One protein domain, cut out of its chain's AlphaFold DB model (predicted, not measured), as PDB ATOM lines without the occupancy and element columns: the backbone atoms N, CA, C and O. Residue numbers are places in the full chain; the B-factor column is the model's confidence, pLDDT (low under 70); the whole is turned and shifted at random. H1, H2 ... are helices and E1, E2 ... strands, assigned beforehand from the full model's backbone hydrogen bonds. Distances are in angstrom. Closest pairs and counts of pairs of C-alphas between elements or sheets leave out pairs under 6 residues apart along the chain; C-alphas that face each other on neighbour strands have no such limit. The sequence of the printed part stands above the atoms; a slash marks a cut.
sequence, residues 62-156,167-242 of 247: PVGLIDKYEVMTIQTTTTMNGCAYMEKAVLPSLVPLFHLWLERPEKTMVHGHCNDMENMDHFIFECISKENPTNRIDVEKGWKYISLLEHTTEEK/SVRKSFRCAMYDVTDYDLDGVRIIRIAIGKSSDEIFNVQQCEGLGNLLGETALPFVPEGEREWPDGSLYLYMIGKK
ATOM      1  N   PRO A  62     236.561 218.333 238.581       89.12
ATOM      2  CA  PRO A  62     236.145 217.089 237.935       89.12
ATOM      3  C   PRO A  62     237.005 215.878 238.343       89.12
ATOM      4  O   PRO A  62     237.550 215.179 237.485       89.12
ATOM      5  N   VAL A  63     237.095 215.625 239.652       85.81
ATOM      6  CA  VAL A  63     237.745 214.445 240.255       85.81
ATOM      7  C   VAL A  63     236.851 213.192 240.193       85.81
ATOM      8  O   VAL A  63     237.344 212.075 240.260       85.81
ATOM      9  N   GLY A  64     235.536 213.352 239.989       80.56
ATOM     10  CA  GLY A  64     234.581 212.238 239.918       80.56
ATOM     11  C   GLY A  64     234.198 211.655 241.288       80.56
ATOM     12  O   GLY A  64     234.801 211.975 242.301       80.56
ATOM     13  N   LEU A  65     233.158 210.808 241.319       79.06
ATOM     14  CA  LEU A  65     232.528 210.283 242.552       79.06
ATOM     15  C   LEU A  65     233.055 208.911 243.013       79.06
ATOM     16  O   LEU A  65     232.418 208.255 243.840       79.06
ATOM     17  N   ILE A  66     234.119 208.409 242.391       76.50
ATOM     18  CA  ILE A  66     234.614 207.035 242.597       76.50
ATOM     19  C   ILE A  66     236.119 207.043 242.841       76.50
ATOM     20  O   ILE A  66     236.606 206.328 243.714       76.50
ATOM     21  N   ASP A  67     236.846 207.835 242.060       85.69
ATOM     22  CA  ASP A  67     238.297 207.839 242.069       85.69
ATOM     23  C   ASP A  67     238.858 208.776 243.147       85.69
ATOM     24  O   ASP A  67     238.252 209.780 243.526       85.69
ATOM     25  N   LYS A  68     240.053 208.427 243.626       92.06
ATOM     26  CA  LYS A  68     240.884 209.283 244.467       92.06
ATOM     27  C   LYS A  68     242.035 209.843 243.635       92.06
ATOM     28  O   LYS A  68     242.525 209.176 242.723       92.06
ATOM     29  N   TYR A  69     242.455 211.051 243.967       95.00
ATOM     30  CA  TYR A  69     243.548 211.763 243.321       95.00
ATOM     31  C   TYR A  69     244.650 211.994 244.342       95.00
ATOM     32  O   TYR A  69     244.394 212.568 245.399       95.00
ATOM     33  N   GLU A  70     245.867 211.576 244.011       95.12
ATOM     34  CA  GLU A  70     247.051 211.982 244.762       95.12
ATOM     35  C   GLU A  70     247.240 213.487 244.561       95.12
ATOM     36  O   GLU A  70     247.137 213.999 243.440       95.12
ATOM     37  N   VAL A  71     247.483 214.198 245.654       94.75
ATOM     38  CA  VAL A  71     247.639 215.652 245.671       94.75
ATOM     39  C   VAL A  71     249.080 215.981 246.004       94.75
ATOM     40  O   VAL A  71     249.681 215.330 246.851       94.75
ATOM     41  N   MET A  72     249.621 217.018 245.374       90.94
ATOM     42  CA  MET A  72     250.892 217.613 245.760       90.94
ATOM     43  C   MET A  72     250.846 219.141 245.681       90.94
ATOM     44  O   MET A  72     250.191 219.718 244.806       90.94
ATOM     45  N   THR A  73     251.585 219.807 246.562       87.12
ATOM     46  CA  THR A  73     251.852 221.246 246.464       87.12
ATOM     47  C   THR A  73     253.089 221.480 245.596       87.12
ATOM     48  O   THR A  73     254.189 221.031 245.911       87.12
ATOM     49  N   ILE A  74     252.928 222.185 244.473       72.94
ATOM     50  CA  ILE A  74     254.023 222.379 243.498       72.94
ATOM     51  C   ILE A  74     254.770 223.710 243.653       72.94
ATOM     52  O   ILE A  74     255.645 224.015 242.851       72.94
ATOM     53  N   GLN A  75     254.428 224.500 244.673       77.00
ATOM     54  CA  GLN A  75     255.018 225.821 244.937       77.00
ATOM     55  C   GLN A  75     255.464 225.993 246.387       77.00
ATOM     56  O   GLN A  75     255.562 227.108 246.877       77.00
ATOM     57  N   THR A  76     255.723 224.908 247.105       73.38
ATOM     58  CA  THR A  76     256.215 224.955 248.485       73.38
ATOM     59  C   THR A  76     257.690 224.588 248.514       73.38
ATOM     60  O   THR A  76     258.167 223.818 247.682       73.38
ATOM     61  N   THR A  77     258.432 225.148 249.472       75.94
ATOM     62  CA  THR A  77     259.865 224.832 249.648       75.94
ATOM     63  C   THR A  77     260.080 223.327 249.860       75.94
ATOM     64  O   THR A  77     261.019 222.746 249.322       75.94
ATOM     65  N   THR A  78     259.156 222.698 250.589       77.06
ATOM     66  CA  THR A  78     259.045 221.246 250.744       77.06
ATOM     67  C   THR A  78     257.715 220.819 250.142       77.06
ATOM     68  O   THR A  78     256.675 221.339 250.547       77.06
ATOM     69  N   THR A  79     257.728 219.919 249.157       82.31
ATOM     70  CA  THR A  79     256.497 219.363 248.576       82.31
ATOM     71  C   THR A  79     255.693 218.659 249.661       82.31
ATOM     72  O   THR A  79     256.231 217.807 250.364       82.31
ATOM     73  N   MET A  80     254.419 219.019 249.780       87.12
ATOM     74  CA  MET A  80     253.462 218.342 250.644       87.12
ATOM     75  C   MET A  80     252.547 217.491 249.788       87.12
ATOM     76  O   MET A  80     252.064 217.959 248.754       87.12
ATOM     77  N   ASN A  81     252.312 216.262 250.225       91.75
ATOM     78  CA  ASN A  81     251.416 215.332 249.554       91.75
ATOM     79  C   ASN A  81     250.034 215.316 250.208       91.75
ATOM     80  O   ASN A  81     249.786 215.935 251.247       91.75
ATOM     81  N   GLY A  82     249.101 214.631 249.565       93.50
ATOM     82  CA  GLY A  82     247.723 214.616 250.002       93.50
ATOM     83  C   GLY A  82     246.841 213.689 249.189       93.50
ATOM     84  O   GLY A  82     247.288 212.986 248.283       93.50
ATOM     85  N   CYS A  83     245.552 213.734 249.494       95.06
ATOM     86  CA  CYS A  83     244.537 212.989 248.772       95.06
ATOM     87  C   CYS A  83     243.277 213.822 248.568       95.06
ATOM     88  O   CYS A  83     242.771 214.430 249.508       95.06
ATOM     89  N   ALA A  84     242.729 213.800 247.359       95.25
ATOM     90  CA  ALA A  84     241.474 214.454 247.030       95.25
ATOM     91  C   ALA A  84     240.473 213.456 246.448       95.25
ATOM     92  O   ALA A  84     240.827 212.607 245.631       95.25
ATOM     93  N   TYR A  85     239.212 213.552 246.857       93.44
ATOM     94  CA  TYR A  85     238.127 212.733 246.313       93.44
ATOM     95  C   TYR A  85     236.767 213.388 246.556       93.44
ATOM     96  O   TYR A  85     236.633 214.271 247.401       93.44
ATOM     97  N   MET A  86     235.744 212.939 245.829       90.75
ATOM     98  CA  MET A  86     234.359 213.289 246.148       90.75
ATOM     99  C   MET A  86     233.701 212.167 246.933       90.75
ATOM    100  O   MET A  86     233.712 211.010 246.508       90.75
ATOM    101  N   GLU A  87     233.064 212.514 248.043       86.75
ATOM    102  CA  GLU A  87     232.169 211.609 248.749       86.75
ATOM    103  C   GLU A  87     230.748 211.786 248.213       86.75
ATOM    104  O   GLU A  87     230.238 212.904 248.090       86.75
ATOM    105  N   LYS A  88     230.097 210.674 247.852       75.44
ATOM    106  CA  LYS A  88     228.699 210.705 247.411       75.44
ATOM    107  C   LYS A  88     227.808 211.158 248.560       75.44
ATOM    108  O   LYS A  88     228.002 210.745 249.697       75.44
ATOM    109  N   ALA A  89     226.781 211.928 248.223       67.88
ATOM    110  CA  ALA A  89     225.716 212.303 249.137       67.88
ATOM    111  C   ALA A  89     225.132 211.063 249.845       67.88
ATOM    112  O   ALA A  89     224.460 210.234 249.225       67.88
ATOM    113  N   VAL A  90     225.399 210.931 251.146       60.12
ATOM    114  CA  VAL A  90     224.686 210.019 252.045       60.12
ATOM    115  C   VAL A  90     223.819 210.887 252.953       60.12
ATOM    116  O   VAL A  90     224.287 211.882 253.509       60.12
ATOM    117  N   LEU A  91     222.538 210.528 253.083       51.06
ATOM    118  CA  LEU A  91     221.575 211.254 253.917       51.06
ATOM    119  C   LEU A  91     222.171 211.563 255.309       51.06
ATOM    120  O   LEU A  91     222.682 210.642 255.950       51.06
ATOM    121  N   PRO A  92     222.085 212.818 255.801       51.91
ATOM    122  CA  PRO A  92     221.223 213.905 255.323       51.91
ATOM    123  C   PRO A  92     221.874 214.881 254.325       51.91
ATOM    124  O   PRO A  92     221.187 215.805 253.891       51.91
ATOM    125  N   SER A  93     223.154 214.719 253.960       55.31
ATOM    126  CA  SER A  93     223.757 215.577 252.930       55.31
ATOM    127  C   SER A  93     223.173 215.193 251.578       55.31
ATOM    128  O   SER A  93     223.310 214.049 251.150       55.31
ATOM    129  N   LEU A  94     222.479 216.127 250.927       70.62
ATOM    130  CA  LEU A  94     221.924 215.908 249.591       70.62
ATOM    131  C   LEU A  94     222.981 216.102 248.504       70.62
ATOM    132  O   LEU A  94     222.816 215.574 247.412       70.62
ATOM    133  N   VAL A  95     224.066 216.814 248.802       79.69
ATOM    134  CA  VAL A  95     225.088 217.194 247.826       79.69
ATOM    135  C   VAL A  95     226.395 216.434 248.088       79.69
ATOM    136  O   VAL A  95     226.761 216.230 249.252       79.69
ATOM    137  N   PRO A  96     227.086 215.961 247.035       86.38
ATOM    138  CA  PRO A  96     228.428 215.416 247.151       86.38
ATOM    139  C   PRO A  96     229.394 216.440 247.749       86.38
ATOM    140  O   PRO A  96     229.347 217.622 247.405       86.38
ATOM    141  N   LEU A  97     230.296 215.971 248.607       90.25
ATOM    142  CA  LEU A  97     231.309 216.808 249.245       90.25
ATOM    143  C   LEU A  97     232.668 216.555 248.600       90.25
ATOM    144  O   LEU A  97     233.005 215.416 248.274       90.25
ATOM    145  N   PHE A  98     233.446 217.617 248.426       92.94
ATOM    146  CA  PHE A  98     234.833 217.560 247.994       92.94
ATOM    147  C   PHE A  98     235.738 217.451 249.221       92.94
ATOM    148  O   PHE A  98     235.805 218.362 250.045       92.94
ATOM    149  N   HIS A  99     236.418 216.317 249.352       93.25
ATOM    150  CA  HIS A  99     237.329 216.026 250.448       93.25
ATOM    151  C   HIS A  99     238.750 216.253 249.969       93.25
ATOM    152  O   HIS A  99     239.152 215.726 248.931       93.25
ATOM    153  N   LEU A 100     239.510 216.999 250.757       94.25
ATOM    154  CA  LEU A 100     240.911 217.280 250.525       94.25
ATOM    155  C   LEU A 100     241.678 216.992 251.811       94.25
ATOM    156  O   LEU A 100     241.430 217.600 252.845       94.25
ATOM    157  N   TRP A 101     242.621 216.070 251.732       93.75
ATOM    158  CA  TRP A 101     243.584 215.780 252.777       93.75
ATOM    159  C   TRP A 101     244.935 216.315 252.335       93.75
ATOM    160  O   TRP A 101     245.360 216.033 251.216       93.75
ATOM    161  N   LEU A 102     245.595 217.088 253.190       92.12
ATOM    162  CA  LEU A 102     246.932 217.616 252.929       92.12
ATOM    163  C   LEU A 102     247.825 217.351 254.127       92.12
ATOM    164  O   LEU A 102     247.407 217.569 255.266       92.12
ATOM    165  N   GLU A 103     249.061 216.939 253.873       90.88
ATOM    166  CA  GLU A 103     250.090 216.850 254.906       90.88
ATOM    167  C   GLU A 103     250.157 218.133 255.740       90.88
ATOM    168  O   GLU A 103     249.976 219.255 255.246       90.88
ATOM    169  N   ARG A 104     250.403 217.958 257.040       86.62
ATOM    170  CA  ARG A 104     250.757 219.084 257.901       86.62
ATOM    171  C   ARG A 104     252.120 219.617 257.471       86.62
ATOM    172  O   ARG A 104     252.980 218.820 257.094       86.62
ATOM    173  N   PRO A 105     252.351 220.933 257.559       80.06
ATOM    174  CA  PRO A 105     253.623 221.530 257.189       80.06
ATOM    175  C   PRO A 105     254.686 221.292 258.282       80.06
ATOM    176  O   PRO A 105     255.238 222.216 258.873       80.06
ATOM    177  N   GLU A 106     254.964 220.023 258.570       75.19
ATOM    178  CA  GLU A 106     255.979 219.544 259.502       75.19
ATOM    179  C   GLU A 106     257.019 218.719 258.739       75.19
ATOM    180  O   GLU A 106     256.721 218.083 257.728       75.19
ATOM    181  N   LYS A 107     258.271 218.704 259.216       65.62
ATOM    182  CA  LYS A 107     259.318 217.866 258.615       65.62
ATOM    183  C   LYS A 107     259.057 216.400 258.935       65.62
ATOM    184  O   LYS A 107     259.496 215.907 259.974       65.62
ATOM    185  N   THR A 108     258.400 215.695 258.025       65.88
ATOM    186  CA  THR A 108     258.232 214.244 258.099       65.88
ATOM    187  C   THR A 108     259.120 213.557 257.060       65.88
ATOM    188  O   THR A 108     259.353 214.068 255.969       65.88
ATOM    189  N   MET A 109     259.675 212.393 257.415       67.50
ATOM    190  CA  MET A 109     260.346 211.511 256.441       67.50
ATOM    191  C   MET A 109     259.358 210.578 255.733       67.50
ATOM    192  O   MET A 109     259.714 209.924 254.756       67.50
ATOM    193  N   VAL A 110     258.140 210.481 256.268       75.06
ATOM    194  CA  VAL A 110     257.057 209.670 255.723       75.06
ATOM    195  C   VAL A 110     256.036 210.626 255.144       75.06
ATOM    196  O   VAL A 110     255.487 211.461 255.869       75.06
ATOM    197  N   HIS A 111     255.830 210.491 253.843       81.44
ATOM    198  CA  HIS A 111     254.807 211.221 253.129       81.44
ATOM    199  C   HIS A 111     253.507 210.424 253.116       81.44
ATOM    200  O   HIS A 111     253.517 209.197 252.995       81.44
ATOM    201  N   GLY A 112     252.398 211.124 253.277       78.69
ATOM    202  CA  GLY A 112     251.073 210.562 253.187       78.69
ATOM    203  C   GLY A 112     250.608 210.437 251.735       78.69
ATOM    204  O   GLY A 112     251.079 211.120 250.827       78.69
ATOM    205  N   HIS A 113     249.644 209.549 251.538       85.81
ATOM    206  CA  HIS A 113     249.091 209.176 250.239       85.81
ATOM    207  C   HIS A 113     247.586 208.937 250.364       85.81
ATOM    208  O   HIS A 113     247.041 208.858 251.465       85.81
ATOM    209  N   CYS A 114     246.883 208.686 249.261       89.44
ATOM    210  CA  CYS A 114     245.463 208.323 249.330       89.44
ATOM    211  C   CYS A 114     245.156 207.028 250.104       89.44
ATOM    212  O   CYS A 114     243.990 206.782 250.454       89.44
ATOM    213  N   ASN A 115     246.183 206.212 250.359       88.31
ATOM    214  CA  ASN A 115     246.114 204.986 251.154       88.31
ATOM    215  C   ASN A 115     246.513 205.185 252.626       88.31
ATOM    216  O   ASN A 115     246.228 204.303 253.432       88.31
ATOM    217  N   ASP A 116     247.148 206.307 252.969       87.06
ATOM    218  CA  ASP A 116     247.588 206.639 254.327       87.06
ATOM    219  C   ASP A 116     247.448 208.149 254.572       87.06
ATOM    220  O   ASP A 116     248.230 208.954 254.064       87.06
ATOM    221  N   MET A 117     246.421 208.515 255.342       87.19
ATOM    222  CA  MET A 117     246.032 209.901 255.622       87.19
ATOM    223  C   MET A 117     246.189 210.262 257.113       87.19
ATOM    224  O   MET A 117     245.678 211.292 257.542       87.19
ATOM    225  N   GLU A 118     246.870 209.437 257.927       83.06
ATOM    226  CA  GLU A 118     246.926 209.617 259.393       83.06
ATOM    227  C   GLU A 118     247.549 210.958 259.825       83.06
ATOM    228  O   GLU A 118     247.132 211.554 260.820       83.06
ATOM    229  N   ASN A 119     248.518 211.466 259.056       82.88
ATOM    230  CA  ASN A 119     249.266 212.694 259.357       82.88
ATOM    231  C   ASN A 119     248.875 213.880 258.460       82.88
ATOM    232  O   ASN A 119     249.694 214.751 258.158       82.88
ATOM    233  N   MET A 120     247.620 213.907 258.017       89.31
ATOM    234  CA  MET A 120     247.082 214.963 257.169       89.31
ATOM    235  C   MET A 120     245.984 215.744 257.890       89.31
ATOM    236  O   MET A 120     245.274 215.210 258.743       89.31
ATOM    237  N   ASP A 121     245.823 217.009 257.520       90.38
ATOM    238  CA  ASP A 121     244.635 217.773 257.879       90.38
ATOM    239  C   ASP A 121     243.545 217.553 256.836       90.38
ATOM    240  O   ASP A 121     243.815 217.502 255.632       90.38
ATOM    241  N   HIS A 122     242.311 217.424 257.320       91.81
ATOM    242  CA  HIS A 122     241.138 217.155 256.503       91.81
ATOM    243  C   HIS A 122     240.328 218.425 256.277       91.81
ATOM    244  O   HIS A 122     239.784 219.010 257.212       91.81
ATOM    245  N   PHE A 123     240.198 218.802 255.013       90.88
ATOM    246  CA  PHE A 123     239.348 219.880 254.540       90.88
ATOM    247  C   PHE A 123     238.150 219.284 253.797       90.88
ATOM    248  O   PHE A 123     238.295 218.404 252.942       90.88
ATOM    249  N   ILE A 124     236.953 219.759 254.131       91.38
ATOM    250  CA  ILE A 124     235.698 219.324 253.515       91.38
ATOM    251  C   ILE A 124     235.039 220.544 252.896       91.38
ATOM    252  O   ILE A 124     234.783 221.527 253.594       91.38
ATOM    253  N   PHE A 125     234.723 220.460 251.609       91.38
ATOM    254  CA  PHE A 125     234.083 221.532 250.867       91.38
ATOM    255  C   PHE A 125     232.767 221.074 250.245       91.38
ATOM    256  O   PHE A 125     232.699 220.042 249.580       91.38
ATOM    257  N   GLU A 126     231.732 221.884 250.396       91.00
ATOM    258  CA  GLU A 126     230.526 221.821 249.580       91.00
ATOM    259  C   GLU A 126     230.691 222.768 248.377       91.00
ATOM    260  O   GLU A 126     231.054 223.933 248.543       91.00
ATOM    261  N   CYS A 127     230.452 222.284 247.153       91.19
ATOM    262  CA  CYS A 127     230.540 223.115 245.948       91.19
ATOM    263  C   CYS A 127     229.184 223.761 245.657       91.19
ATOM    264  O   CYS A 127     228.243 223.091 245.231       91.19
ATOM    265  N   ILE A 128     229.104 225.070 245.874       89.56
ATOM    266  CA  ILE A 128     227.860 225.840 245.862       89.56
ATOM    267  C   ILE A 128     227.481 226.278 244.452       89.56
ATOM    268  O   ILE A 128     226.328 226.166 244.063       89.56
ATOM    269  N   SER A 129     228.432 226.778 243.664       89.81
ATOM    270  CA  SER A 129     228.178 227.183 242.281       89.81
ATOM    271  C   SER A 129     229.419 227.039 241.414       89.81
ATOM    272  O   SER A 129     230.538 226.893 241.910       89.81
ATOM    273  N   LYS A 130     229.193 227.033 240.099       91.31
ATOM    274  CA  LYS A 130     230.232 226.936 239.080       91.31
ATOM    275  C   LYS A 130     229.911 227.877 237.936       91.31
ATOM    276  O   LYS A 130     228.912 227.707 237.241       91.31
ATOM    277  N   GLU A 131     230.760 228.873 237.751       89.44
ATOM    278  CA  GLU A 131     230.455 230.044 236.936       89.44
ATOM    279  C   GLU A 131     231.585 230.357 235.956       89.44
ATOM    280  O   GLU A 131     232.735 229.934 236.110       89.44
ATOM    281  N   ASN A 132     231.236 231.089 234.897       88.38
ATOM    282  CA  ASN A 132     232.238 231.620 233.984       88.38
ATOM    283  C   ASN A 132     233.023 232.742 234.674       88.38
ATOM    284  O   ASN A 132     232.409 233.579 235.337       88.38
ATOM    285  N   PRO A 133     234.344 232.816 234.461       88.06
ATOM    286  CA  PRO A 133     235.122 233.958 234.896       88.06
ATOM    287  C   PRO A 133     234.652 235.268 234.260       88.06
ATOM    288  O   PRO A 133     234.131 235.286 233.144       88.06
ATOM    289  N   THR A 134     234.883 236.380 234.957       85.00
ATOM    290  CA  THR A 134     234.661 237.734 234.426       85.00
ATOM    291  C   THR A 134     235.735 238.119 233.405       85.00
ATOM    292  O   THR A 134     235.464 238.855 232.454       85.00
ATOM    293  N   ASN A 135     236.952 237.591 233.565       87.12
ATOM    294  CA  ASN A 135     238.070 237.811 232.659       87.12
ATOM    295  C   ASN A 135     237.937 236.948 231.394       87.12
ATOM    296  O   ASN A 135     237.884 235.721 231.449       87.12
ATOM    297  N   ARG A 136     237.957 237.603 230.229       88.44
ATOM    298  CA  ARG A 136     237.852 236.948 228.922       88.44
ATOM    299  C   ARG A 136     238.974 235.939 228.644       88.44
ATOM    300  O   ARG A 136     238.704 234.923 228.017       88.44
ATOM    301  N   ILE A 137     240.199 236.193 229.103       89.50
ATOM    302  CA  ILE A 137     241.341 235.285 228.908       89.50
ATOM    303  C   ILE A 137     241.083 233.959 229.626       89.50
ATOM    304  O   ILE A 137     241.295 232.891 229.058       89.50
ATOM    305  N   ASP A 138     240.576 234.022 230.855       90.25
ATOM    306  CA  ASP A 138     240.268 232.829 231.644       90.25
ATOM    307  C   ASP A 138     239.103 232.042 231.023       90.25
ATOM    308  O   ASP A 138     239.129 230.812 230.979       90.25
ATOM    309  N   VAL A 139     238.118 232.749 230.452       89.50
ATOM    310  CA  VAL A 139     237.030 232.138 229.669       89.50
ATOM    311  C   VAL A 139     237.562 231.433 228.419       89.50
ATOM    312  O   VAL A 139     237.149 230.310 228.137       89.50
ATOM    313  N   GLU A 140     238.479 232.054 227.672       90.88
ATOM    314  CA  GLU A 140     239.083 231.473 226.462       90.88
ATOM    315  C   GLU A 140     239.920 230.223 226.772       90.88
ATOM    316  O   GLU A 140     239.964 229.297 225.963       90.88
ATOM    317  N   LYS A 141     240.511 230.145 227.971       89.75
ATOM    318  CA  LYS A 141     241.173 228.933 228.485       89.75
ATOM    319  C   LYS A 141     240.194 227.848 228.948       89.75
ATOM    320  O   LYS A 141     240.616 226.743 229.274       89.75
ATOM    321  N   GLY A 142     238.894 228.141 228.986       89.75
ATOM    322  CA  GLY A 142     237.861 227.214 229.445       89.75
ATOM    323  C   GLY A 142     237.789 227.058 230.967       89.75
ATOM    324  O   GLY A 142     237.091 226.163 231.450       89.75
ATOM    325  N   TRP A 143     238.473 227.915 231.726       92.31
ATOM    326  CA  TRP A 143     238.473 227.865 233.185       92.31
ATOM    327  C   TRP A 143     237.126 228.287 233.764       92.31
ATOM    328  O   TRP A 143     236.336 228.997 233.135       92.31
ATOM    329  N   LYS A 144     236.848 227.820 234.982       91.25
ATOM    330  CA  LYS A 144     235.606 228.089 235.715       91.25
ATOM    331  C   LYS A 144     235.927 228.507 237.138       91.25
ATOM    332  O   LYS A 144     236.814 227.918 237.754       91.25
ATOM    333  N   TYR A 145     235.172 229.471 237.653       92.50
ATOM    334  CA  TYR A 145     235.142 229.746 239.082       92.50
ATOM    335  C   TYR A 145     234.219 228.748 239.771       92.50
ATOM    336  O   TYR A 145     233.149 228.431 239.253       92.50
ATOM    337  N   ILE A 146     234.653 228.251 240.921       93.19
ATOM    338  CA  ILE A 146     233.883 227.394 241.812       93.19
ATOM    339  C   ILE A 146     233.771 228.091 243.161       93.19
ATOM    340  O   ILE A 146     234.766 228.533 243.736       93.19
ATOM    341  N   SER A 147     232.555 228.121 243.671       91.94
ATOM    342  CA  SER A 147     232.222 228.616 245.000       91.94
ATOM    343  C   SER A 147     232.252 227.444 245.966       91.94
ATOM    344  O   SER A 147     231.500 226.486 245.790       91.94
ATOM    345  N   LEU A 148     233.119 227.498 246.970       92.50
ATOM    346  CA  LEU A 148     233.290 226.449 247.968       92.50
ATOM    347  C   LEU A 148     232.804 226.939 249.330       92.50
ATOM    348  O   LEU A 148     233.104 228.059 249.742       92.50
ATOM    349  N   LEU A 149     232.096 226.076 250.042       90.69
ATOM    350  CA  LEU A 149     231.772 226.234 251.450       90.69
ATOM    351  C   LEU A 149     232.599 225.226 252.245       90.69
ATOM    352  O   LEU A 149     232.356 224.024 252.198       90.69
ATOM    353  N   GLU A 150     233.600 225.723 252.950       90.88
ATOM    354  CA  GLU A 150     234.486 224.952 253.807       90.88
ATOM    355  C   GLU A 150     233.807 224.657 255.149       90.88
ATOM    356  O   GLU A 150     233.302 225.553 255.832       90.88
ATOM    357  N   HIS A 151     233.813 223.385 255.539       85.50
ATOM    358  CA  HIS A 151     233.321 222.922 256.828       85.50
ATOM    359  C   HIS A 151     234.505 222.696 257.765       85.50
ATOM    360  O   HIS A 151     235.219 221.703 257.637       85.50
ATOM    361  N   THR A 152     234.689 223.578 258.748       71.31
ATOM    362  CA  THR A 152     235.679 223.357 259.809       71.31
ATOM    363  C   THR A 152     234.996 222.797 261.052       71.31
ATOM    364  O   THR A 152     234.035 223.360 261.582       71.31
ATOM    365  N   THR A 153     235.471 221.647 261.530       61.25
ATOM    366  CA  THR A 153     235.058 221.110 262.828       61.25
ATOM    367  C   THR A 153     235.910 221.718 263.928       61.25
ATOM    368  O   THR A 153     237.074 221.359 264.062       61.25
ATOM    369  N   GLU A 154     235.326 222.578 264.759       51.91
ATOM    370  CA  GLU A 154     235.974 222.984 266.006       51.91
ATOM    371  C   GLU A 154     236.009 221.779 266.963       51.91
ATOM    372  O   GLU A 154     234.970 221.292 267.427       51.91
ATOM    373  N   GLU A 155     237.202 221.259 267.251       43.00
ATOM    374  CA  GLU A 155     237.409 220.387 268.405       43.00
ATOM    375  C   GLU A 155     237.370 221.253 269.667       43.00
ATOM    376  O   GLU A 155     238.328 221.946 270.007       43.00
ATOM    377  N   LYS A 156     236.243 221.240 270.385       40.22
ATOM    378  CA  LYS A 156     236.241 221.722 271.768       40.22
ATOM    379  C   LYS A 156     237.166 220.811 272.579       40.22
ATOM    380  O   LYS A 156     236.975 219.596 272.579       40.22
ATOM    381  N   SER A 167     229.902 223.368 266.925       46.84
ATOM    382  CA  SER A 167     229.821 224.552 266.068       46.84
ATOM    383  C   SER A 167     230.703 224.283 264.856       46.84
ATOM    384  O   SER A 167     231.921 224.204 264.979       46.84
ATOM    385  N   VAL A 168     230.087 224.030 263.703       62.00
ATOM    386  CA  VAL A 168     230.812 223.937 262.435       62.00
ATOM    387  C   VAL A 168     230.939 225.362 261.925       62.00
ATOM    388  O   VAL A 168     229.942 225.936 261.475       62.00
ATOM    389  N   ARG A 169     232.132 225.956 262.033       67.62
ATOM    390  CA  ARG A 169     232.381 227.242 261.385       67.62
ATOM    391  C   ARG A 169     232.399 226.988 259.881       67.62
ATOM    392  O   ARG A 169     233.038 226.060 259.382       67.62
ATOM    393  N   LYS A 170     231.599 227.779 259.181       76.12
ATOM    394  CA  LYS A 170     231.450 227.723 257.736       76.12
ATOM    395  C   LYS A 170     232.168 228.926 257.155       76.12
ATOM    396  O   LYS A 170     231.793 230.048 257.483       76.12
ATOM    397  N   SER A 171     233.169 228.682 256.324       87.81
ATOM    398  CA  SER A 171     233.874 229.721 255.577       87.81
ATOM    399  C   SER A 171     233.669 229.524 254.086       87.81
ATOM    400  O   SER A 171     233.620 228.400 253.595       87.81
ATOM    401  N   PHE A 172     233.554 230.615 253.345       90.25
ATOM    402  CA  PHE A 172     233.504 230.576 251.894       90.25
ATOM    403  C   PHE A 172     234.910 230.707 251.321       90.25
ATOM    404  O   PHE A 172     235.731 231.487 251.807       90.25
ATOM    405  N   ARG A 173     235.178 229.950 250.260       92.06
ATOM    406  CA  ARG A 173     236.389 230.055 249.447       92.06
ATOM    407  C   ARG A 173     236.016 230.065 247.972       92.06
ATOM    408  O   ARG A 173     235.033 229.459 247.556       92.06
ATOM    409  N   CYS A 174     236.837 230.726 247.173       92.75
ATOM    410  CA  CYS A 174     236.803 230.593 245.724       92.75
ATOM    411  C   CYS A 174     237.817 229.549 245.278       92.75
ATOM    412  O   CYS A 174     238.898 229.463 245.850       92.75
ATOM    413  N   ALA A 175     237.516 228.818 244.215       94.38
ATOM    414  CA  ALA A 175     238.497 228.007 243.523       94.38
ATOM    415  C   ALA A 175     238.399 228.193 242.012       94.38
ATOM    416  O   ALA A 175     237.354 228.531 241.462       94.38
ATOM    417  N   MET A 176     239.504 227.943 241.331       94.25
ATOM    418  CA  MET A 176     239.574 227.846 239.883       94.25
ATOM    419  C   MET A 176     240.425 226.631 239.549       94.25
ATOM    420  O   MET A 176     241.341 226.299 240.301       94.25
ATOM    421  N   TYR A 177     240.140 225.960 238.441       93.94
ATOM    422  CA  TYR A 177     240.880 224.764 238.066       93.94
ATOM    423  C   TYR A 177     241.128 224.673 236.562       93.94
ATOM    424  O   TYR A 177     240.385 225.229 235.751       93.94
ATOM    425  N   ASP A 178     242.155 223.906 236.220       93.38
ATOM    426  CA  ASP A 178     242.539 223.517 234.872       93.38
ATOM    427  C   ASP A 178     242.681 221.993 234.792       93.38
ATOM    428  O   ASP A 178     243.135 221.360 235.747       93.38
ATOM    429  N   VAL A 179     242.281 221.395 233.669       91.94
ATOM    430  CA  VAL A 179     242.243 219.934 233.497       91.94
ATOM    431  C   VAL A 179     243.024 219.544 232.261       91.94
ATOM    432  O   VAL A 179     242.791 220.070 231.178       91.94
ATOM    433  N   THR A 180     243.905 218.564 232.410       92.06
ATOM    434  CA  THR A 180     244.610 217.931 231.297       92.06
ATOM    435  C   THR A 180     244.401 216.423 231.364       92.06
ATOM    436  O   THR A 180     244.752 215.782 232.354       92.06
ATOM    437  N   ASP A 181     243.827 215.860 230.303       91.50
ATOM    438  CA  ASP A 181     243.619 214.420 230.158       91.50
ATOM    439  C   ASP A 181     244.718 213.814 229.280       91.50
ATOM    440  O   ASP A 181     244.951 214.262 228.158       91.50
ATOM    441  N   TYR A 182     245.358 212.761 229.780       90.50
ATOM    442  CA  TYR A 182     246.324 211.944 229.053       90.50
ATOM    443  C   TYR A 182     245.643 210.631 228.664       90.50
ATOM    444  O   TYR A 182     245.724 209.625 229.371       90.50
ATOM    445  N   ASP A 183     244.916 210.663 227.544       84.50
ATOM    446  CA  ASP A 183     244.003 209.588 227.125       84.50
ATOM    447  C   ASP A 183     244.676 208.221 226.957       84.50
ATOM    448  O   ASP A 183     244.074 207.200 227.283       84.50
ATOM    449  N   LEU A 184     245.924 208.195 226.478       83.12
ATOM    450  CA  LEU A 184     246.679 206.955 226.275       83.12
ATOM    451  C   LEU A 184     246.998 206.241 227.595       83.12
ATOM    452  O   LEU A 184     246.991 205.014 227.641       83.12
ATOM    453  N   ASP A 185     247.226 207.012 228.658       83.81
ATOM    454  CA  ASP A 185     247.610 206.506 229.977       83.81
ATOM    455  C   ASP A 185     246.401 206.364 230.919       83.81
ATOM    456  O   ASP A 185     246.515 205.818 232.015       83.81
ATOM    457  N   GLY A 186     245.224 206.857 230.508       87.19
ATOM    458  CA  GLY A 186     244.029 206.902 231.353       87.19
ATOM    459  C   GLY A 186     244.197 207.802 232.583       87.19
ATOM    460  O   GLY A 186     243.497 207.615 233.581       87.19
ATOM    461  N   VAL A 187     245.124 208.761 232.519       90.31
ATOM    462  CA  VAL A 187     245.478 209.673 233.612       90.31
ATOM    463  C   VAL A 187     244.821 211.030 233.388       90.31
ATOM    464  O   VAL A 187     244.775 211.542 232.271       90.31
ATOM    465  N   ARG A 188     244.337 211.632 234.470       93.19
ATOM    466  CA  ARG A 188     243.884 213.019 234.511       93.19
ATOM    467  C   ARG A 188     244.742 213.798 235.491       93.19
ATOM    468  O   ARG A 188     244.977 213.357 236.616       93.19
ATOM    469  N   ILE A 189     245.149 214.984 235.063       93.12
ATOM    470  CA  ILE A 189     245.812 215.978 235.894       93.12
ATOM    471  C   ILE A 189     244.862 217.156 236.071       93.12
ATOM    472  O   ILE A 189     244.300 217.666 235.102       93.12
ATOM    473  N   ILE A 190     244.676 217.581 237.317       94.06
ATOM    474  CA  ILE A 190     243.881 218.753 237.670       94.06
ATOM    475  C   ILE A 190     244.771 219.697 238.465       94.06
ATOM    476  O   ILE A 190     245.296 219.339 239.516       94.06
ATOM    477  N   ARG A 191     244.924 220.918 237.966       94.00
ATOM    478  CA  ARG A 191     245.597 222.010 238.672       94.00
ATOM    479  C   ARG A 191     244.514 222.889 239.264       94.00
ATOM    480  O   ARG A 191     243.591 223.252 238.543       94.00
ATOM    481  N   ILE A 192     244.579 223.197 240.550       94.19
ATOM    482  CA  ILE A 192     243.549 223.989 241.230       94.19
ATOM    483  C   ILE A 192     244.205 225.079 242.070       94.19
ATOM    484  O   ILE A 192     245.141 224.815 242.820       94.19
ATOM    485  N   ALA A 193     243.698 226.299 241.938       93.81
ATOM    486  CA  ALA A 193     244.001 227.406 242.830       93.81
ATOM    487  C   ALA A 193     242.782 227.637 243.723       93.81
ATOM    488  O   ALA A 193     241.675 227.804 243.210       93.81
ATOM    489  N   ILE A 194     242.979 227.633 245.038       93.69
ATOM    490  CA  ILE A 194     241.939 227.921 246.027       93.69
ATOM    491  C   ILE A 194     242.320 229.226 246.716       93.69
ATOM    492  O   ILE A 194     243.444 229.388 247.175       93.69
ATOM    493  N   GLY A 195     241.395 230.174 246.756       91.88
ATOM    494  CA  GLY A 195     241.576 231.461 247.403       91.88
ATOM    495  C   GLY A 195     241.460 231.388 248.923       91.88
ATOM    496  O   GLY A 195     241.161 230.348 249.521       91.88
ATOM    497  N   LYS A 196     241.656 232.555 249.532       91.06
ATOM    498  CA  LYS A 196     241.539 232.747 250.973       91.06
ATOM    499  C   LYS A 196     240.138 232.456 251.498       91.06
ATOM    500  O   LYS A 196     239.139 232.664 250.809       91.06
ATOM    501  N   SER A 197     240.100 232.042 252.756       87.69
ATOM    502  CA  SER A 197     238.874 231.905 253.535       87.69
ATOM    503  C   SER A 197     238.217 233.266 253.796       87.69
ATOM    504  O   SER A 197     238.898 234.255 254.079       87.69
ATOM    505  N   SER A 198     236.889 233.315 253.692       84.62
ATOM    506  CA  SER A 198     236.054 234.477 253.996       84.62
ATOM    507  C   SER A 198     234.845 234.065 254.835       84.62
ATOM    508  O   SER A 198     234.172 233.084 254.522       84.62
ATOM    509  N   ASP A 199     234.539 234.830 255.884       77.56
ATOM    510  CA  ASP A 199     233.296 234.671 256.657       77.56
ATOM    511  C   ASP A 199     232.109 235.419 256.008       77.56
ATOM    512  O   ASP A 199     230.976 235.345 256.489       77.56
ATOM    513  N   GLU A 200     232.352 236.176 254.934       73.81
ATOM    514  CA  GLU A 200     231.319 236.922 254.214       73.81
ATOM    515  C   GLU A 200     230.549 236.028 253.236       73.81
ATOM    516  O   GLU A 200     231.062 235.022 252.749       73.81
ATOM    517  N   ILE A 201     229.317 236.432 252.903       70.94
ATOM    518  CA  ILE A 201     228.520 235.778 251.858       70.94
ATOM    519  C   ILE A 201     229.338 235.748 250.560       70.94
ATOM    520  O   ILE A 201     229.902 236.765 250.151       70.94
ATOM    521  N   PHE A 202     229.385 234.575 249.927       72.44
ATOM    522  CA  PHE A 202     230.125 234.351 248.693       72.44
ATOM    523  C   PHE A 202     229.792 235.392 247.608       72.44
ATOM    524  O   PHE A 202     228.622 235.638 247.301       72.44
ATOM    525  N   ASN A 203     230.829 235.950 246.983       75.88
ATOM    526  CA  ASN A 203     230.728 236.798 245.797       75.88
ATOM    527  C   ASN A 203     231.770 236.332 244.774       75.88
ATOM    528  O   ASN A 203     232.948 236.252 245.101       75.88
ATOM    529  N   VAL A 204     231.363 236.095 243.524       73.81
ATOM    530  CA  VAL A 204     232.255 235.651 242.436       73.81
ATOM    531  C   VAL A 204     233.460 236.577 242.210       73.81
ATOM    532  O   VAL A 204     234.516 236.124 241.776       73.81
ATOM    533  N   GLN A 205     233.352 237.863 242.563       76.94
ATOM    534  CA  GLN A 205     234.473 238.812 242.534       76.94
ATOM    535  C   GLN A 205     235.603 238.423 243.498       76.94
ATOM    536  O   GLN A 205     236.756 238.762 243.262       76.94
ATOM    537  N   GLN A 206     235.308 237.660 244.555       78.88
ATOM    538  CA  GLN A 206     236.318 237.099 245.459       78.88
ATOM    539  C   GLN A 206     237.213 236.065 244.753       78.88
ATOM    540  O   GLN A 206     238.260 235.706 245.287       78.88
ATOM    541  N   CYS A 207     236.823 235.595 243.561       86.06
ATOM    542  CA  CYS A 207     237.593 234.647 242.763       86.06
ATOM    543  C   CYS A 207     238.555 235.350 241.789       86.06
ATOM    544  O   CYS A 207     239.352 234.685 241.122       86.06
ATOM    545  N   GLU A 208     238.486 236.682 241.679       82.00
ATOM    546  CA  GLU A 208     239.360 237.451 240.798       82.00
ATOM    547  C   GLU A 208     240.830 237.303 241.208       82.00
ATOM    548  O   GLU A 208     241.185 237.327 242.385       82.00
ATOM    549  N   GLY A 209     241.700 237.134 240.213       83.50
ATOM    550  CA  GLY A 209     243.134 236.929 240.421       83.50
ATOM    551  C   GLY A 209     243.561 235.464 240.546       83.50
ATOM    552  O   GLY A 209     244.728 235.176 240.289       83.50
ATOM    553  N   LEU A 210     242.645 234.517 240.804       89.31
ATOM    554  CA  LEU A 210     242.984 233.081 240.819       89.31
ATOM    555  C   LEU A 210     243.524 232.584 239.468       89.31
ATOM    556  O   LEU A 210     244.366 231.687 239.427       89.31
ATOM    557  N   GLY A 211     243.099 233.203 238.363       87.62
ATOM    558  CA  GLY A 211     243.632 232.918 237.030       87.62
ATOM    559  C   GLY A 211     245.131 233.214 236.892       87.62
ATOM    560  O   GLY A 211     245.822 232.516 236.148       87.62
ATOM    561  N   ASN A 212     245.667 234.179 237.649       86.62
ATOM    562  CA  ASN A 212     247.106 234.463 237.662       86.62
ATOM    563  C   ASN A 212     247.868 233.300 238.305       86.62
ATOM    564  O   ASN A 212     248.867 232.842 237.757       86.62
ATOM    565  N   LEU A 213     247.325 232.739 239.393       84.75
ATOM    566  CA  LEU A 213     247.904 231.569 240.051       84.75
ATOM    567  C   LEU A 213     247.898 230.341 239.132       84.75
ATOM    568  O   LEU A 213     248.867 229.598 239.086       84.75
ATOM    569  N   LEU A 214     246.834 230.116 238.359       86.44
ATOM    570  CA  LEU A 214     246.775 228.983 237.423       86.44
ATOM    571  C   LEU A 214     247.603 229.172 236.153       86.44
ATOM    572  O   LEU A 214     248.047 228.188 235.554       86.44
ATOM    573  N   GLY A 215     247.748 230.417 235.704       77.50
ATOM    574  CA  GLY A 215     248.324 230.760 234.407       77.50
ATOM    575  C   GLY A 215     249.815 231.034 234.410       77.50
ATOM    576  O   GLY A 215     250.421 230.982 233.339       77.50
ATOM    577  N   GLU A 216     250.401 231.337 235.562       75.88
ATOM    578  CA  GLU A 216     251.822 231.635 235.661       75.88
ATOM    579  C   GLU A 216     252.674 230.365 235.604       75.88
ATOM    580  O   GLU A 216     252.405 229.353 236.249       75.88
ATOM    581  N   THR A 217     253.748 230.425 234.819       68.25
ATOM    582  CA  THR A 217     254.724 229.333 234.714       68.25
ATOM    583  C   THR A 217     255.700 229.305 235.890       68.25
ATOM    584  O   THR A 217     256.394 228.311 236.077       68.25
ATOM    585  N   ALA A 218     255.791 230.400 236.649       73.88
ATOM    586  CA  ALA A 218     256.694 230.561 237.779       73.88
ATOM    587  C   ALA A 218     255.991 231.366 238.876       73.88
ATOM    588  O   ALA A 218     255.919 232.589 238.793       73.88
ATOM    589  N   LEU A 219     255.475 230.668 239.883       77.62
ATOM    590  CA  LEU A 219     254.845 231.276 241.050       77.62
ATOM    591  C   LEU A 219     255.888 231.470 242.163       77.62
ATOM    592  O   LEU A 219     256.908 230.773 242.184       77.62
ATOM    593  N   PRO A 220     255.674 232.416 243.094       80.00
ATOM    594  CA  PRO A 220     256.543 232.553 244.255       80.00
ATOM    595  C   PRO A 220     256.453 231.311 245.149       80.00
ATOM    596  O   PRO A 220     255.375 230.755 245.342       80.00
ATOM    597  N   PHE A 221     257.574 230.909 245.749       83.69
ATOM    598  CA  PHE A 221     257.581 229.793 246.692       83.69
ATOM    599  C   PHE A 221     256.893 230.166 248.009       83.69
ATOM    600  O   PHE A 221     257.177 231.205 248.608       83.69
ATOM    601  N   VAL A 222     256.039 229.269 248.485       85.00
ATOM    602  CA  VAL A 222     255.524 229.237 249.849       85.00
ATOM    603  C   VAL A 222     256.666 228.794 250.787       85.00
ATOM    604  O   VAL A 222     257.336 227.781 250.510       85.00
ATOM    605  N   PRO A 223     256.940 229.552 251.868       83.56
ATOM    606  CA  PRO A 223     257.987 229.220 252.829       83.56
ATOM    607  C   PRO A 223     257.821 227.836 253.463       83.56
ATOM    608  O   PRO A 223     256.727 227.280 253.530       83.56
ATOM    609  N   GLU A 224     258.924 227.277 253.961       82.31
ATOM    610  CA  GLU A 224     258.872 226.064 254.779       82.31
ATOM    611  C   GLU A 224     258.007 226.290 256.030       82.31
ATOM    612  O   GLU A 224     258.152 227.307 256.707       82.31
ATOM    613  N   GLY A 225     257.126 225.336 256.340       80.81
ATOM    614  CA  GLY A 225     256.175 225.456 257.449       80.81
ATOM    615  C   GLY A 225     254.814 226.045 257.058       80.81
ATOM    616  O   GLY A 225     253.916 226.063 257.892       80.81
ATOM    617  N   GLU A 226     254.629 226.449 255.798       85.69
ATOM    618  CA  GLU A 226     253.387 227.049 255.305       85.69
ATOM    619  C   GLU A 226     252.788 226.254 254.135       85.69
ATOM    620  O   GLU A 226     253.507 225.654 253.333       85.69
ATOM    621  N   ARG A 227     251.453 226.267 254.030       86.12
ATOM    622  CA  ARG A 227     250.680 225.660 252.920       86.12
ATOM    623  C   ARG A 227     250.087 226.677 251.961       86.12
ATOM    624  O   ARG A 227     249.869 226.366 250.792       86.12
ATOM    625  N   GLU A 228     249.810 227.862 252.477       89.44
ATOM    626  CA  GLU A 228     249.155 228.945 251.764       89.44
ATOM    627  C   GLU A 228     250.169 230.073 251.526       89.44
ATOM    628  O   GLU A 228     251.130 230.249 252.280       89.44
ATOM    629  N   TRP A 229     249.962 230.854 250.472       88.31
ATOM    630  CA  TRP A 229     250.639 232.134 250.311       88.31
ATOM    631  C   TRP A 229     250.178 233.136 251.378       88.31
ATOM    632  O   TRP A 229     249.131 232.948 251.997       88.31
ATOM    633  N   PRO A 230     250.909 234.252 251.574       87.44
ATOM    634  CA  PRO A 230     250.535 235.273 252.557       87.44
ATOM    635  C   PRO A 230     249.133 235.871 252.376       87.44
ATOM    636  O   PRO A 230     248.595 236.464 253.307       87.44
ATOM    637  N   ASP A 231     248.549 235.759 251.181       87.69
ATOM    638  CA  ASP A 231     247.184 236.202 250.902       87.69
ATOM    639  C   ASP A 231     246.108 235.174 251.298       87.69
ATOM    640  O   ASP A 231     244.925 235.504 251.221       87.69
ATOM    641  N   GLY A 232     246.504 233.977 251.747       88.50
ATOM    642  CA  GLY A 232     245.644 232.850 252.121       88.50
ATOM    643  C   GLY A 232     245.250 231.942 250.953       88.50
ATOM    644  O   GLY A 232     244.408 231.061 251.120       88.50
ATOM    645  N   SER A 233     245.795 232.168 249.754       90.62
ATOM    646  CA  SER A 233     245.561 231.298 248.602       90.62
ATOM    647  C   SER A 233     246.507 230.096 248.593       90.62
ATOM    648  O   SER A 233     247.587 230.126 249.177       90.62
ATOM    649  N   LEU A 234     246.115 229.019 247.919       90.06
ATOM    650  CA  LEU A 234     246.917 227.809 247.786       90.06
ATOM    651  C   LEU A 234     246.782 227.221 246.379       90.06
ATOM    652  O   LEU A 234     245.748 227.365 245.722       90.06
ATOM    653  N   TYR A 235     247.823 226.529 245.927       91.75
ATOM    654  CA  TYR A 235     247.853 225.863 244.630       91.75
ATOM    655  C   TYR A 235     248.137 224.377 244.798       91.75
ATOM    656  O   TYR A 235     249.164 223.992 245.362       91.75
ATOM    657  N   LEU A 236     247.263 223.545 244.239       93.06
ATOM    658  CA  LEU A 236     247.410 222.096 244.249       93.06
ATOM    659  C   LEU A 236     247.537 221.551 242.841       93.06
ATOM    660  O   LEU A 236     246.892 221.999 241.891       93.06
ATOM    661  N   TYR A 237     248.329 220.498 242.758       93.38
ATOM    662  CA  TYR A 237     248.423 219.631 241.611       93.38
ATOM    663  C   TYR A 237     247.863 218.268 241.996       93.38
ATOM    664  O   TYR A 237     248.303 217.665 242.970       93.38
ATOM    665  N   MET A 238     246.875 217.793 241.249       94.75
ATOM    666  CA  MET A 238     246.170 216.551 241.531       94.75
ATOM    667  C   MET A 238     246.335 215.605 240.351       94.75
ATOM    668  O   MET A 238     246.091 215.995 239.208       94.75
ATOM    669  N   ILE A 239     246.714 214.361 240.618       93.50
ATOM    670  CA  ILE A 239     246.874 213.318 239.605       93.50
ATOM    671  C   ILE A 239     246.066 212.086 239.994       93.50
ATOM    672  O   ILE A 239     246.109 211.613 241.129       93.50
ATOM    673  N   GLY A 240     245.308 211.562 239.043       90.44
ATOM    674  CA  GLY A 240     244.446 210.418 239.288       90.44
ATOM    675  C   GLY A 240     243.981 209.764 238.003       90.44
ATOM    676  O   GLY A 240     244.409 210.109 236.897       90.44
ATOM    677  N   LYS A 241     243.088 208.790 238.155       87.38
ATOM    678  CA  LYS A 241     242.488 208.101 237.019       87.38
ATOM    679  C   LYS A 241     241.453 208.999 236.350       87.38
ATOM    680  O   LYS A 241     240.606 209.591 237.019       87.38
ATOM    681  N   LYS A 242     241.478 209.058 235.019       81.88
ATOM    682  CA  LYS A 242     240.431 209.717 234.243       81.88
ATOM    683  C   LYS A 242     239.082 209.015 234.500       81.88
ATOM    684  O   LYS A 242     238.982 207.812 234.240       81.88
TER     685      LYS A 242
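This is residues 62 to 156 and 167 to 242 of the 247 residues of an uncharacterized protein of Acyrthosiphon pisum (UniProt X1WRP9). A closed barrel of eight strands makes the body, with two small helices packed on its outside, H2 beside E5 and E6 and H3 over E7. H1 sits beyond the barrel wall, in the turn from E4 to E5. The printed part has 171 residues, with eight named strands and three named helices in the order E1 E2 E3 E4 H1 E5 E6 E7 H2 H3 E8; the strands follow each other round the ring in chain order, each pair antiparallel. The class is mostly strand, and the whole is compact and rounded, with a radius of gyration of the C-alphas of 15.7 A and spans of 43 by 38 by 36 A.

Round the barrel run E1, residues 68 to 73, E2, 81 to 87, E3, 97 to 103, E4, 120 to 131, E5, 144 to 153, E6, 168 to 182, E7, 187 to 194, and E8, 234 to 241, then E1 again. E1 to E4 form a meander, each strand the antiparallel neighbour of the one before. Within hydrogen-bond range are N 69 and O 84 between E1 and E2, 2.8 A, N 99 and O 85 between E2 and E3, 2.8 A, and N 123 and O 100 between E3 and E4, 2.8 A. Likewise N 128 and O 147 join E4 and E5, 2.8 A, N 148 and O 173 join E5 and E6, 2.8 A, and N 178 and O 191 join the hairpin E6 and E7, 2.8 A. N 190 and O 238, 2.8 A, lie between E7 and E8, and N 72 and O 237, 2.8 A, close the ring between E8 and E1. E4 bends by 68 degrees at residue 128, and E6 by 68 degrees at residue 171. H3, residues 210 to 215, is on the barrel, outside it, at a height over the sheet of 7.8 A; it lies over E7 and runs along the strands, at 17 degrees to E7 on the local plane. The closest C-alphas of H3 and E7 are those of Leu 210 and Ala 193, 6.1 A. H2, residues 204 to 207, is also on it and outside, at 7.8 A, only just over none of the strands, with 2 of its C-alphas falling on E5 and 2 on E6; its closest C-alphas to E6 are Cys 207 and Cys 174, 5.1 A. H1, residues 136 to 140, is only just not on the barrel, with 4 pairs of C-alphas within 10 A, and is close to H3 but not clearly touching, the C-alphas of Asp 138 and Gly 211 being 6.4 A apart. Every O i to N i+4 pair is within hydrogen-bond range in H1 and H3; H2 is too short for such a pair.

E1 begins at C-alpha 68, (240.884, 209.283, 244.467), and E8 ends at C-alpha 241, (242.488, 208.101, 237.019). E6 is the longest strand, 38.7 A; E4 measures 30.2 A, E5 28.0 A, E8 22.9 A and E7 22.4 A.

The C-alphas farthest apart are those of Lys 156 and Leu 184, 49.0 A. Residues 157 to 166 are not printed, in the link from E5 to E6, and C-alphas 156 and 167 are 9.0 A apart across this cut. The links E3 to E4, residues 104 to 119, and H3 to E8, residues 216 to 233, are long. The mean pLDDT of the printed part is 84.2; 16 residues are under 70, namely 89 to 93, 107 to 109, 153 to 156, 167 to 169 and 217.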